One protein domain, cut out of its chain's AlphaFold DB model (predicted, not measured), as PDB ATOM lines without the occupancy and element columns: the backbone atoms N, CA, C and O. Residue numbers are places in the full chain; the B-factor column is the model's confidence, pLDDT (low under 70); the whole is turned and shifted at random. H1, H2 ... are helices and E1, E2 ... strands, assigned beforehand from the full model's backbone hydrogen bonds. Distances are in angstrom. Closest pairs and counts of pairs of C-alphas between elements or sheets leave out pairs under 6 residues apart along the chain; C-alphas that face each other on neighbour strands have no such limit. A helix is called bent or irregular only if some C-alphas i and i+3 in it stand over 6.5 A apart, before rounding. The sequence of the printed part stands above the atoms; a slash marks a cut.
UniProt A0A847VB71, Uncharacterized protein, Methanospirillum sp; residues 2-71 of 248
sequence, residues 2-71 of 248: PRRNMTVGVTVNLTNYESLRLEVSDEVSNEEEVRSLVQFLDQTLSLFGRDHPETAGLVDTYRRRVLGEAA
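This is residues 2 to 71 of the 248 residues of an uncharacterized protein of Methanospirillum sp (UniProt A0A847VB71). A long, narrow hairpin of two antiparallel strands, E1 and E2, has both helices over one face, while its other face is bare. H1 lies lengthwise under both strands, and H2 folds back toward it under E1, so that the two helices make a helical hairpin that overlaps only in part. The printed part has 70 residues, with two named strands and two named helices in the order E1, E2, H1, H2, and its class is mixed, helices and strands. The whole is only just loose, close to compact, with a radius of gyration of the C-alphas of 13.4 A, and it is elongated, spanning 44 by 24 by 17 A.

E1 covers residues 4 to 13 and measures 29.6 A from first to last C-alpha, beginning at C-alpha 4 at (105.088, 120.460, 145.587). E2, residues 19 to 28, measures 27.9 A. H1, residues 31 to 46, is the longest helix by residues and measures 22.6 A, with C-alpha 31 at (101.395, 110.374, 148.947). H2, residues 53 to 66, measures 19.8 A and ends at C-alpha 66 at (117.253, 101.798, 152.055). Neither helix is bent.

E1 and E2 are antiparallel neighbours and a hairpin, with 167 degrees between their N-to-C directions. N 8 and O 24 are within hydrogen-bond range at 2.9 A, and N 22 and O 10 likewise at 2.9 A. The closest C-alphas of E2 and H1 are those of Val 28 and Val 34, 6.2 A apart. The closest of E1 and H1 are those of Val 8 and Val 38, 7.3 A apart. The closest of E1 and H2 are those of Val 12 and Val 59, 6.9 A apart, whereas E2 and H2 are apart. H1 touches H2 with residues 42 to 46 alone, and their closest C-alphas are those of Asp 42 and Arg 63, 6.9 A apart. These two helices form a helical hairpin, running opposite ways at a shallow tilt of 19 degrees. In H1 and H2 every O i to N i+4 pair is within hydrogen-bond range.

The two C-alphas farthest apart are those of Pro 2 and Asn 16, at 44.2 A. The printed part runs from residue 2 to residue 71 with no cut. The links E1 to E2 and E2 to H1 are tight, the link H1 to H2 is short, and no link is long. The mean pLDDT of the printed part is 88.0, and residues 69 to 71 are under 70.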
ATOM      1  N   PRO A   2      97.418 121.835 145.917       82.69
ATOM      2  CA  PRO A   2      98.746 122.424 145.772       82.69
ATOM      3  C   PRO A   2      99.755 121.330 145.400       82.69
ATOM      4  O   PRO A   2      99.812 120.301 146.070       82.69
ATOM      5  N   ARG A   3     100.530 121.553 144.335       89.88
ATOM      6  CA  ARG A   3     101.646 120.684 143.945       89.88
ATOM      7  C   ARG A   3     102.923 121.139 144.631       89.88
ATOM      8  O   ARG A   3     103.102 122.333 144.877       89.88
ATOM      9  N   ARG A   4     103.788 120.189 144.970       91.25
ATOM     10  CA  ARG A   4     105.088 120.460 145.587       91.25
ATOM     11  C   ARG A   4     106.168 119.766 144.777       91.25
ATOM     12  O   ARG A   4     106.018 118.600 144.438       91.25
ATOM     13  N   ASN A   5     107.266 120.466 144.520       93.81
ATOM     14  CA  ASN A   5     108.462 119.845 143.964       93.81
ATOM     15  C   ASN A   5     109.098 118.954 145.037       93.81
ATOM     16  O   ASN A   5     109.436 119.442 146.119       93.81
ATOM     17  N   MET A   6     109.249 117.667 144.741       93.69
ATOM     18  CA  MET A   6     109.917 116.699 145.601       93.69
ATOM     19  C   MET A   6     111.116 116.106 144.875       93.69
ATOM     20  O   MET A   6     111.011 115.674 143.732       93.69
ATOM     21  N   THR A   7     112.246 116.052 145.573       94.38
ATOM     22  CA  THR A   7     113.491 115.467 145.074       94.38
ATOM     23  C   THR A   7     113.897 114.311 145.973       94.38
ATOM     24  O   THR A   7     113.979 114.470 147.192       94.38
ATOM     25  N   VAL A   8     114.180 113.157 145.373       92.31
ATOM     26  CA  VAL A   8     114.723 111.981 146.058       92.31
ATOM     27  C   VAL A   8     116.075 111.657 145.440       92.31
ATOM     28  O   VAL A   8     116.176 111.400 144.240       92.31
ATOM     29  N   GLY A   9     117.120 111.696 146.264       91.69
ATOM     30  CA  GLY A   9     118.495 111.430 145.860       91.69
ATOM     31  C   GLY A   9     119.109 110.295 146.665       91.69
ATOM     32  O   GLY A   9     118.920 110.216 147.878       91.69
ATOM     33  N   VAL A  10     119.867 109.432 145.995       91.38
ATOM     34  CA  VAL A  10     120.659 108.369 146.619       91.38
ATOM     35  C   VAL A  10     122.096 108.420 146.129       91.38
ATOM     36  O   VAL A  10     122.372 108.706 144.963       91.38
ATOM     37  N   THR A  11     123.013 108.083 147.031       91.56
ATOM     38  CA  THR A  11     124.430 107.906 146.718       91.56
ATOM     39  C   THR A  11     124.846 106.512 147.159       91.56
ATOM     40  O   THR A  11     124.757 106.174 148.343       91.56
ATOM     41  N   VAL A  12     125.296 105.700 146.207       89.62
ATOM     42  CA  VAL A  12     125.793 104.344 146.428       89.62
ATOM     43  C   VAL A  12     127.301 104.350 146.211       89.62
ATOM     44  O   VAL A  12     127.784 104.639 145.118       89.62
ATOM     45  N   ASN A  13     128.049 104.029 147.263       89.25
ATOM     46  CA  ASN A  13     129.492 103.835 147.160       89.25
ATOM     47  C   ASN A  13     129.768 102.440 146.595       89.25
ATOM     48  O   ASN A  13     129.314 101.442 147.159       89.25
ATOM     49  N   LEU A  14     130.501 102.388 145.491       86.44
ATOM     50  CA  LEU A  14     130.899 101.161 144.816       86.44
ATOM     51  C   LEU A  14     132.310 100.739 145.253       86.44
ATOM     52  O   LEU A  14     133.014 101.452 145.976       86.44
ATOM     53  N   THR A  15     132.736  99.552 144.820       80.31
ATOM     54  CA  THR A  15     134.136  99.129 144.934       80.31
ATOM     55  C   THR A  15     135.023 100.008 144.044       80.31
ATOM     56  O   THR A  15     134.563 100.581 143.062       80.31
ATOM     57  N   ASN A  16     136.310 100.134 144.387       79.31
ATOM     58  CA  ASN A  16     137.312 100.912 143.633       79.31
ATOM     59  C   ASN A  16     137.216 102.450 143.721       79.31
ATOM     60  O   ASN A  16     137.722 103.135 142.839       79.31
ATOM     61  N   TYR A  17     136.660 103.001 144.807       74.62
ATOM     62  CA  TYR A  17     136.531 104.457 145.019       74.62
ATOM     63  C   TYR A  17     135.619 105.164 144.004       74.62
ATOM     64  O   TYR A  17     135.758 106.363 143.766       74.62
ATOM     65  N   GLU A  18     134.668 104.434 143.430       83.44
ATOM     66  CA  GLU A  18     133.633 104.997 142.573       83.44
ATOM     67  C   GLU A  18     132.345 105.229 143.378       83.44
ATOM     68  O   GLU A  18     131.989 104.441 144.256       83.44
ATOM     69  N   SER A  19     131.638 106.325 143.104       88.88
ATOM     70  CA  SER A  19     130.353 106.637 143.735       88.88
ATOM     71  C   SER A  19     129.290 106.890 142.673       88.88
ATOM     72  O   SER A  19     129.444 107.795 141.851       88.88
ATOM     73  N   LEU A  20     128.192 106.138 142.730       88.69
ATOM     74  CA  LEU A  20     127.006 106.361 141.913       88.69
ATOM     75  C   LEU A  20     126.060 107.309 142.655       88.69
ATOM     76  O   LEU A  20     125.612 106.989 143.754       88.69
ATOM     77  N   ARG A  21     125.723 108.452 142.054       91.56
ATOM     78  CA  ARG A  21     124.700 109.375 142.565       91.56
ATOM     79  C   ARG A  21     123.532 109.413 141.590       91.56
ATOM     80  O   ARG A  21     123.736 109.674 140.409       91.56
ATOM     81  N   LEU A  22     122.328 109.163 142.091       92.12
ATOM     82  CA  LEU A  22     121.094 109.212 141.315       92.12
ATOM     83  C   LEU A  22     120.092 110.114 142.024       92.12
ATOM     84  O   LEU A  22     119.846 109.944 143.214       92.12
ATOM     85  N   GLU A  23     119.514 111.057 141.286       94.12
ATOM     86  CA  GLU A  23     118.527 112.003 141.801       94.12
ATOM     87  C   GLU A  23     117.348 112.078 140.842       94.12
ATOM     88  O   GLU A  23     117.533 112.207 139.632       94.12
ATOM     89  N   VAL A  24     116.137 112.004 141.387       94.00
ATOM     90  CA  VAL A  24     114.895 112.165 140.632       94.00
ATOM     91  C   VAL A  24     114.084 113.261 141.305       94.00
ATOM     92  O   VAL A  24     113.944 113.271 142.527       94.00
ATOM     93  N   SER A  25     113.589 114.208 140.511       93.25
ATOM     94  CA  SER A  25     112.741 115.304 140.983       93.25
ATOM     95  C   SER A  25     111.449 115.334 140.189       93.25
ATOM     96  O   SER A  25     111.508 115.261 138.964       93.25
ATOM     97  N   ASP A  26     110.319 115.459 140.877       95.12
ATOM     98  CA  ASP A  26     109.004 115.561 140.242       95.12
ATOM     99  C   ASP A  26     108.029 116.390 141.095       95.12
ATOM    100  O   ASP A  26     108.253 116.629 142.288       95.12
ATOM    101  N   GLU A  27     106.944 116.850 140.479       95.44
ATOM    102  CA  GLU A  27     105.846 117.529 141.161       95.44
ATOM    103  C   GLU A  27     104.866 116.507 141.737       95.44
ATOM    104  O   GLU A  27     104.152 115.831 141.002       95.44
ATOM    105  N   VAL A  28     104.772 116.448 143.065       95.38
ATOM    106  CA  VAL A  28     103.866 115.542 143.775       95.38
ATOM    107  C   VAL A  28     102.718 116.309 144.432       95.38
ATOM    108  O   VAL A  28     102.883 117.386 145.016       95.38
ATOM    109  N   SER A  29     101.525 115.737 144.338       89.94
ATOM    110  CA  SER A  29     100.257 116.283 144.832       89.94
ATOM    111  C   SER A  29      99.687 115.455 145.985       89.94
ATOM    112  O   SER A  29      98.854 115.948 146.745       89.94
ATOM    113  N   ASN A  30     100.103 114.192 146.103       94.00
ATOM    114  CA  ASN A  30      99.606 113.217 147.072       94.00
ATOM    115  C   ASN A  30     100.700 112.196 147.438       94.00
ATOM    116  O   ASN A  30     101.762 112.141 146.821       94.00
ATOM    117  N   GLU A  31     100.444 111.388 148.469       90.69
ATOM    118  CA  GLU A  31     101.395 110.374 148.947       90.69
ATOM    119  C   GLU A  31     101.591 109.220 147.948       90.69
ATOM    120  O   GLU A  31     102.647 108.594 147.924       90.69
ATOM    121  N   GLU A  32     100.610 108.938 147.088       93.44
ATOM    122  CA  GLU A  32     100.732 107.904 146.052       93.44
ATOM    123  C   GLU A  32     101.764 108.289 144.988       93.44
ATOM    124  O   GLU A  32     102.604 107.465 144.633       93.44
ATOM    125  N   GLU A  33     101.776 109.550 144.553       92.62
ATOM    126  CA  GLU A  33     102.783 110.110 143.647       92.62
ATOM    127  C   GLU A  33     104.181 110.072 144.283       92.62
ATOM    128  O   GLU A  33     105.153 109.732 143.611       92.62
ATOM    129  N   VAL A  34     104.286 110.297 145.600       92.12
ATOM    130  CA  VAL A  34     105.548 110.120 146.340       92.12
ATOM    131  C   VAL A  34     106.013 108.662 146.307       92.12
ATOM    132  O   VAL A  34     107.178 108.393 146.012       92.12
ATOM    133  N   ARG A  35     105.118 107.702 146.570       92.69
ATOM    134  CA  ARG A  35     105.460 106.271 146.493       92.69
ATOM    135  C   ARG A  35     105.836 105.854 145.073       92.69
ATOM    136  O   ARG A  35     106.791 105.101 144.908       92.69
ATOM    137  N   SER A  36     105.145 106.378 144.060       93.69
ATOM    138  CA  SER A  36     105.467 106.146 142.649       93.69
ATOM    139  C   SER A  36     106.849 106.693 142.288       93.69
ATOM    140  O   SER A  36     107.607 106.022 141.592       93.69
ATOM    141  N   LEU A  37     107.217 107.874 142.797       93.69
ATOM    142  CA  LEU A  37     108.538 108.469 142.583       93.69
ATOM    143  C   LEU A  37     109.654 107.615 143.208       93.69
ATOM    144  O   LEU A  37     110.683 107.367 142.579       93.69
ATOM    145  N   VAL A  38     109.431 107.105 144.423       92.75
ATOM    146  CA  VAL A  38     110.361 106.183 145.096       92.75
ATOM    147  C   VAL A  38     110.454 104.842 144.355       92.75
ATOM    148  O   VAL A  38     111.549 104.305 144.195       92.75
ATOM    149  N   GLN A  39     109.337 104.315 143.851       93.56
ATOM    150  CA  GLN A  39     109.317 103.084 143.058       93.56
ATOM    151  C   GLN A  39     110.046 103.252 141.717       93.56
ATOM    152  O   GLN A  39     110.789 102.364 141.302       93.56
ATOM    153  N   PHE A  40     109.884 104.402 141.060       94.19
ATOM    154  CA  PHE A  40     110.626 104.744 139.851       94.19
ATOM    155  C   PHE A  40     112.134 104.813 140.116       94.19
ATOM    156  O   PHE A  40     112.928 104.272 139.339       94.19
ATOM    157  N   LEU A  41     112.542 105.423 141.234       93.75
ATOM    158  CA  LEU A  41     113.937 105.437 141.664       93.75
ATOM    159  C   LEU A  41     114.466 104.011 141.886       93.75
ATOM    160  O   LEU A  41     115.539 103.685 141.384       93.75
ATOM    161  N   ASP A  42     113.714 103.149 142.578       92.56
ATOM    162  CA  ASP A  42     114.086 101.745 142.801       92.56
ATOM    163  C   ASP A  42     114.265 100.971 141.486       92.56
ATOM    164  O   ASP A  42     115.269 100.280 141.286       92.56
ATOM    165  N   GLN A  43     113.314 101.119 140.561       92.69
ATOM    166  CA  GLN A  43     113.372 100.480 139.250       92.69
ATOM    167  C   GLN A  43     114.579 100.974 138.452       92.69
ATOM    168  O   GLN A  43     115.270 100.171 137.826       92.69
ATOM    169  N   THR A  44     114.873 102.270 138.515       93.12
ATOM    170  CA  THR A  44     116.029 102.865 137.841       93.12
ATOM    171  C   THR A  44     117.333 102.343 138.443       93.12
ATOM    172  O   THR A  44     118.198 101.883 137.701       93.12
ATOM    173  N   LEU A  45     117.447 102.294 139.777       91.38
ATOM    174  CA  LEU A  45     118.585 101.683 140.474       91.38
ATOM    175  C   LEU A  45     118.782 100.219 140.081       91.38
ATOM    176  O   LEU A  45     119.916  99.780 139.913       91.38
ATOM    177  N   SER A  46     117.693  99.476 139.870       90.88
ATOM    178  CA  SER A  46     117.760  98.074 139.460       90.88
ATOM    179  C   SER A  46     118.486  97.864 138.130       90.88
ATOM    180  O   SER A  46     118.976  96.766 137.886       90.88
ATOM    181  N   LEU A  47     118.559  98.869 137.258       90.62
ATOM    182  CA  LEU A  47     119.207  98.748 135.952       90.62
ATOM    183  C   LEU A  47     120.729  98.933 136.024       90.62
ATOM    184  O   LEU A  47     121.431  98.534 135.097       90.62
ATOM    185  N   PHE A  48     121.258  99.498 137.112       89.38
ATOM    186  CA  PHE A  48     122.694  99.740 137.242       89.38
ATOM    187  C   PHE A  48     123.465  98.463 137.577       89.38
ATOM    188  O   PHE A  48     123.011  97.607 138.333       89.38
ATOM    189  N   GLY A  49     124.670  98.352 137.016       83.75
ATOM    190  CA  GLY A  49     125.573  97.236 137.292       83.75
ATOM    191  C   GLY A  49     125.185  95.920 136.619       83.75
ATOM    192  O   GLY A  49     125.778  94.899 136.938       83.75
ATOM    193  N   ARG A  50     124.234  95.894 135.676       86.69
ATOM    194  CA  ARG A  50     123.820  94.645 135.002       86.69
ATOM    195  C   ARG A  50     124.952  93.960 134.240       86.69
ATOM    196  O   ARG A  50     124.992  92.735 134.201       86.69
ATOM    197  N   ASP A  51     125.895  94.737 133.723       87.12
ATOM    198  CA  ASP A  51     127.091  94.219 133.060       87.12
ATOM    199  C   ASP A  51     128.173  93.754 134.052       87.12
ATOM    200  O   ASP A  51     129.128  93.091 133.645       87.12
ATOM    201  N   HIS A  52     128.080  94.120 135.339       86.69
ATOM    202  CA  HIS A  52     129.102  93.886 136.370       86.69
ATOM    203  C   HIS A  52     128.472  93.318 137.659       86.69
ATOM    204  O   HIS A  52     127.925  94.075 138.468       86.69
ATOM    205  N   PRO A  53     128.586  92.001 137.921       86.50
ATOM    206  CA  PRO A  53     127.858  91.341 139.009       86.50
ATOM    207  C   PRO A  53     128.212  91.875 140.405       86.50
ATOM    208  O   PRO A  53     127.354  91.900 141.285       86.50
ATOM    209  N   GLU A  54     129.447  92.344 140.606       86.94
ATOM    210  CA  GLU A  54     129.874  92.972 141.863       86.94
ATOM    211  C   GLU A  54     129.106  94.275 142.133       86.94
ATOM    212  O   GLU A  54     128.558  94.468 143.220       86.94
ATOM    213  N   THR A  55     128.997  95.140 141.120       87.31
ATOM    214  CA  THR A  55     128.240  96.396 141.185       87.31
ATOM    215  C   THR A  55     126.752  96.131 141.392       87.31
ATOM    216  O   THR A  55     126.145  96.749 142.268       87.31
ATOM    217  N   ALA A  56     126.170  95.181 140.650       90.06
ATOM    218  CA  ALA A  56     124.772  94.786 140.828       90.06
ATOM    219  C   ALA A  56     124.485  94.321 142.265       90.06
ATOM    220  O   ALA A  56     123.510  94.762 142.871       90.06
ATOM    221  N   GLY A  57     125.357  93.490 142.848       89.88
ATOM    222  CA  GLY A  57     125.200  93.003 144.219       89.88
ATOM    223  C   GLY A  57     125.239  94.114 145.272       89.88
ATOM    224  O   GLY A  57     124.454  94.090 146.227       89.88
ATOM    225  N   LEU A  58     126.109  95.114 145.092       89.94
ATOM    226  CA  LEU A  58     126.192  96.283 145.975       89.94
ATOM    227  C   LEU A  58     124.945  97.162 145.872       89.94
ATOM    228  O   LEU A  58     124.362  97.519 146.899       89.94
ATOM    229  N   VAL A  59     124.512  97.469 144.647       90.94
ATOM    230  CA  VAL A  59     123.306  98.264 144.396       90.94
ATOM    231  C   VAL A  59     122.072  97.550 144.946       90.94
ATOM    232  O   VAL A  59     121.295  98.163 145.671       90.94
ATOM    233  N   ASP A  60     121.915  96.247 144.713       90.56
ATOM    234  CA  ASP A  60     120.783  95.477 145.234       90.56
ATOM    235  C   ASP A  60     120.788  95.365 146.763       90.56
ATOM    236  O   ASP A  60     119.732  95.406 147.399       90.56
ATOM    237  N   THR A  61     121.966  95.256 147.381       91.19
ATOM    238  CA  THR A  61     122.092  95.294 148.845       91.19
ATOM    239  C   THR A  61     121.672  96.653 149.390       91.19
ATOM    240  O   THR A  61     120.929  96.720 150.370       91.19
ATOM    241  N   TYR A  62     122.089  97.737 148.733       90.19
ATOM    242  CA  TYR A  62     121.671  99.084 149.095       90.19
ATOM    243  C   TYR A  62     120.158  99.274 148.934       90.19
ATOM    244  O   TYR A  62     119.522  99.780 149.854       90.19
ATOM    245  N   ARG A  63     119.573  98.821 147.816       91.69
ATOM    246  CA  ARG A  63     118.126  98.883 147.551       91.69
ATOM    247  C   ARG A  63     117.325  98.159 148.629       91.69
ATOM    248  O   ARG A  63     116.420  98.749 149.207       91.69
ATOM    249  N   ARG A  64     117.698  96.920 148.977       89.81
ATOM    250  CA  ARG A  64     117.030  96.159 150.050       89.81
ATOM    251  C   ARG A  64     117.101  96.857 151.404       89.81
ATOM    252  O   ARG A  64     116.127  96.818 152.142       89.81
ATOM    253  N   ARG A  65     118.231  97.492 151.715       87.50
ATOM    254  CA  ARG A  65     118.397  98.249 152.955       87.50
ATOM    255  C   ARG A  65     117.550  99.524 152.923       87.50
ATOM    256  O   ARG A  65     116.567  99.642 153.625       87.50
ATOM    257  N   VAL A  66     117.840 100.448 152.019       85.00
ATOM    258  CA  VAL A  66     117.253 101.798 152.055       85.00
ATOM    259  C   VAL A  66     115.789 101.839 151.613       85.00
ATOM    260  O   VAL A  66     115.017 102.627 152.149       85.00
ATOM    261  N   LEU A  67     115.395 101.002 150.650       82.75
ATOM    262  CA  LEU A  67     114.042 100.994 150.080       82.75
ATOM    263  C   LEU A  67     113.201  99.812 150.592       82.75
ATOM    264  O   LEU A  67     111.976  99.866 150.533       82.75
ATOM    265  N   GLY A  68     113.844  98.763 151.122       72.75
ATOM    266  CA  GLY A  68     113.185  97.591 151.711       72.75
ATOM    267  C   GLY A  68     113.047  97.612 153.241       72.75
ATOM    268  O   GLY A  68     112.222  96.869 153.774       72.75
ATOM    269  N   GLU A  69     113.764  98.476 153.975       52.19
ATOM    270  CA  GLU A  69     113.633  98.596 155.443       52.19
ATOM    271  C   GLU A  69     112.309  99.216 155.923       52.19
ATOM    272  O   GLU A  69     112.092  99.320 157.127       52.19
ATOM    273  N   ALA A  70     111.357  99.519 155.035       45.69
ATOM    274  CA  ALA A  70     109.967  99.727 155.452       45.69
ATOM    275  C   ALA A  70     109.277  98.424 155.927       45.69
ATOM    276  O   ALA A  70     108.211  98.494 156.534       45.69
ATOM    277  N   ALA A  71     109.864  97.242 155.680       43.75
ATOM    278  CA  ALA A  71     109.282  95.952 156.069       43.75
ATOM    279  C   ALA A  71     109.990  95.238 157.237       43.75
ATOM    280  O   ALA A  71     109.438  94.273 157.759       43.75
TER     281      ALA A  71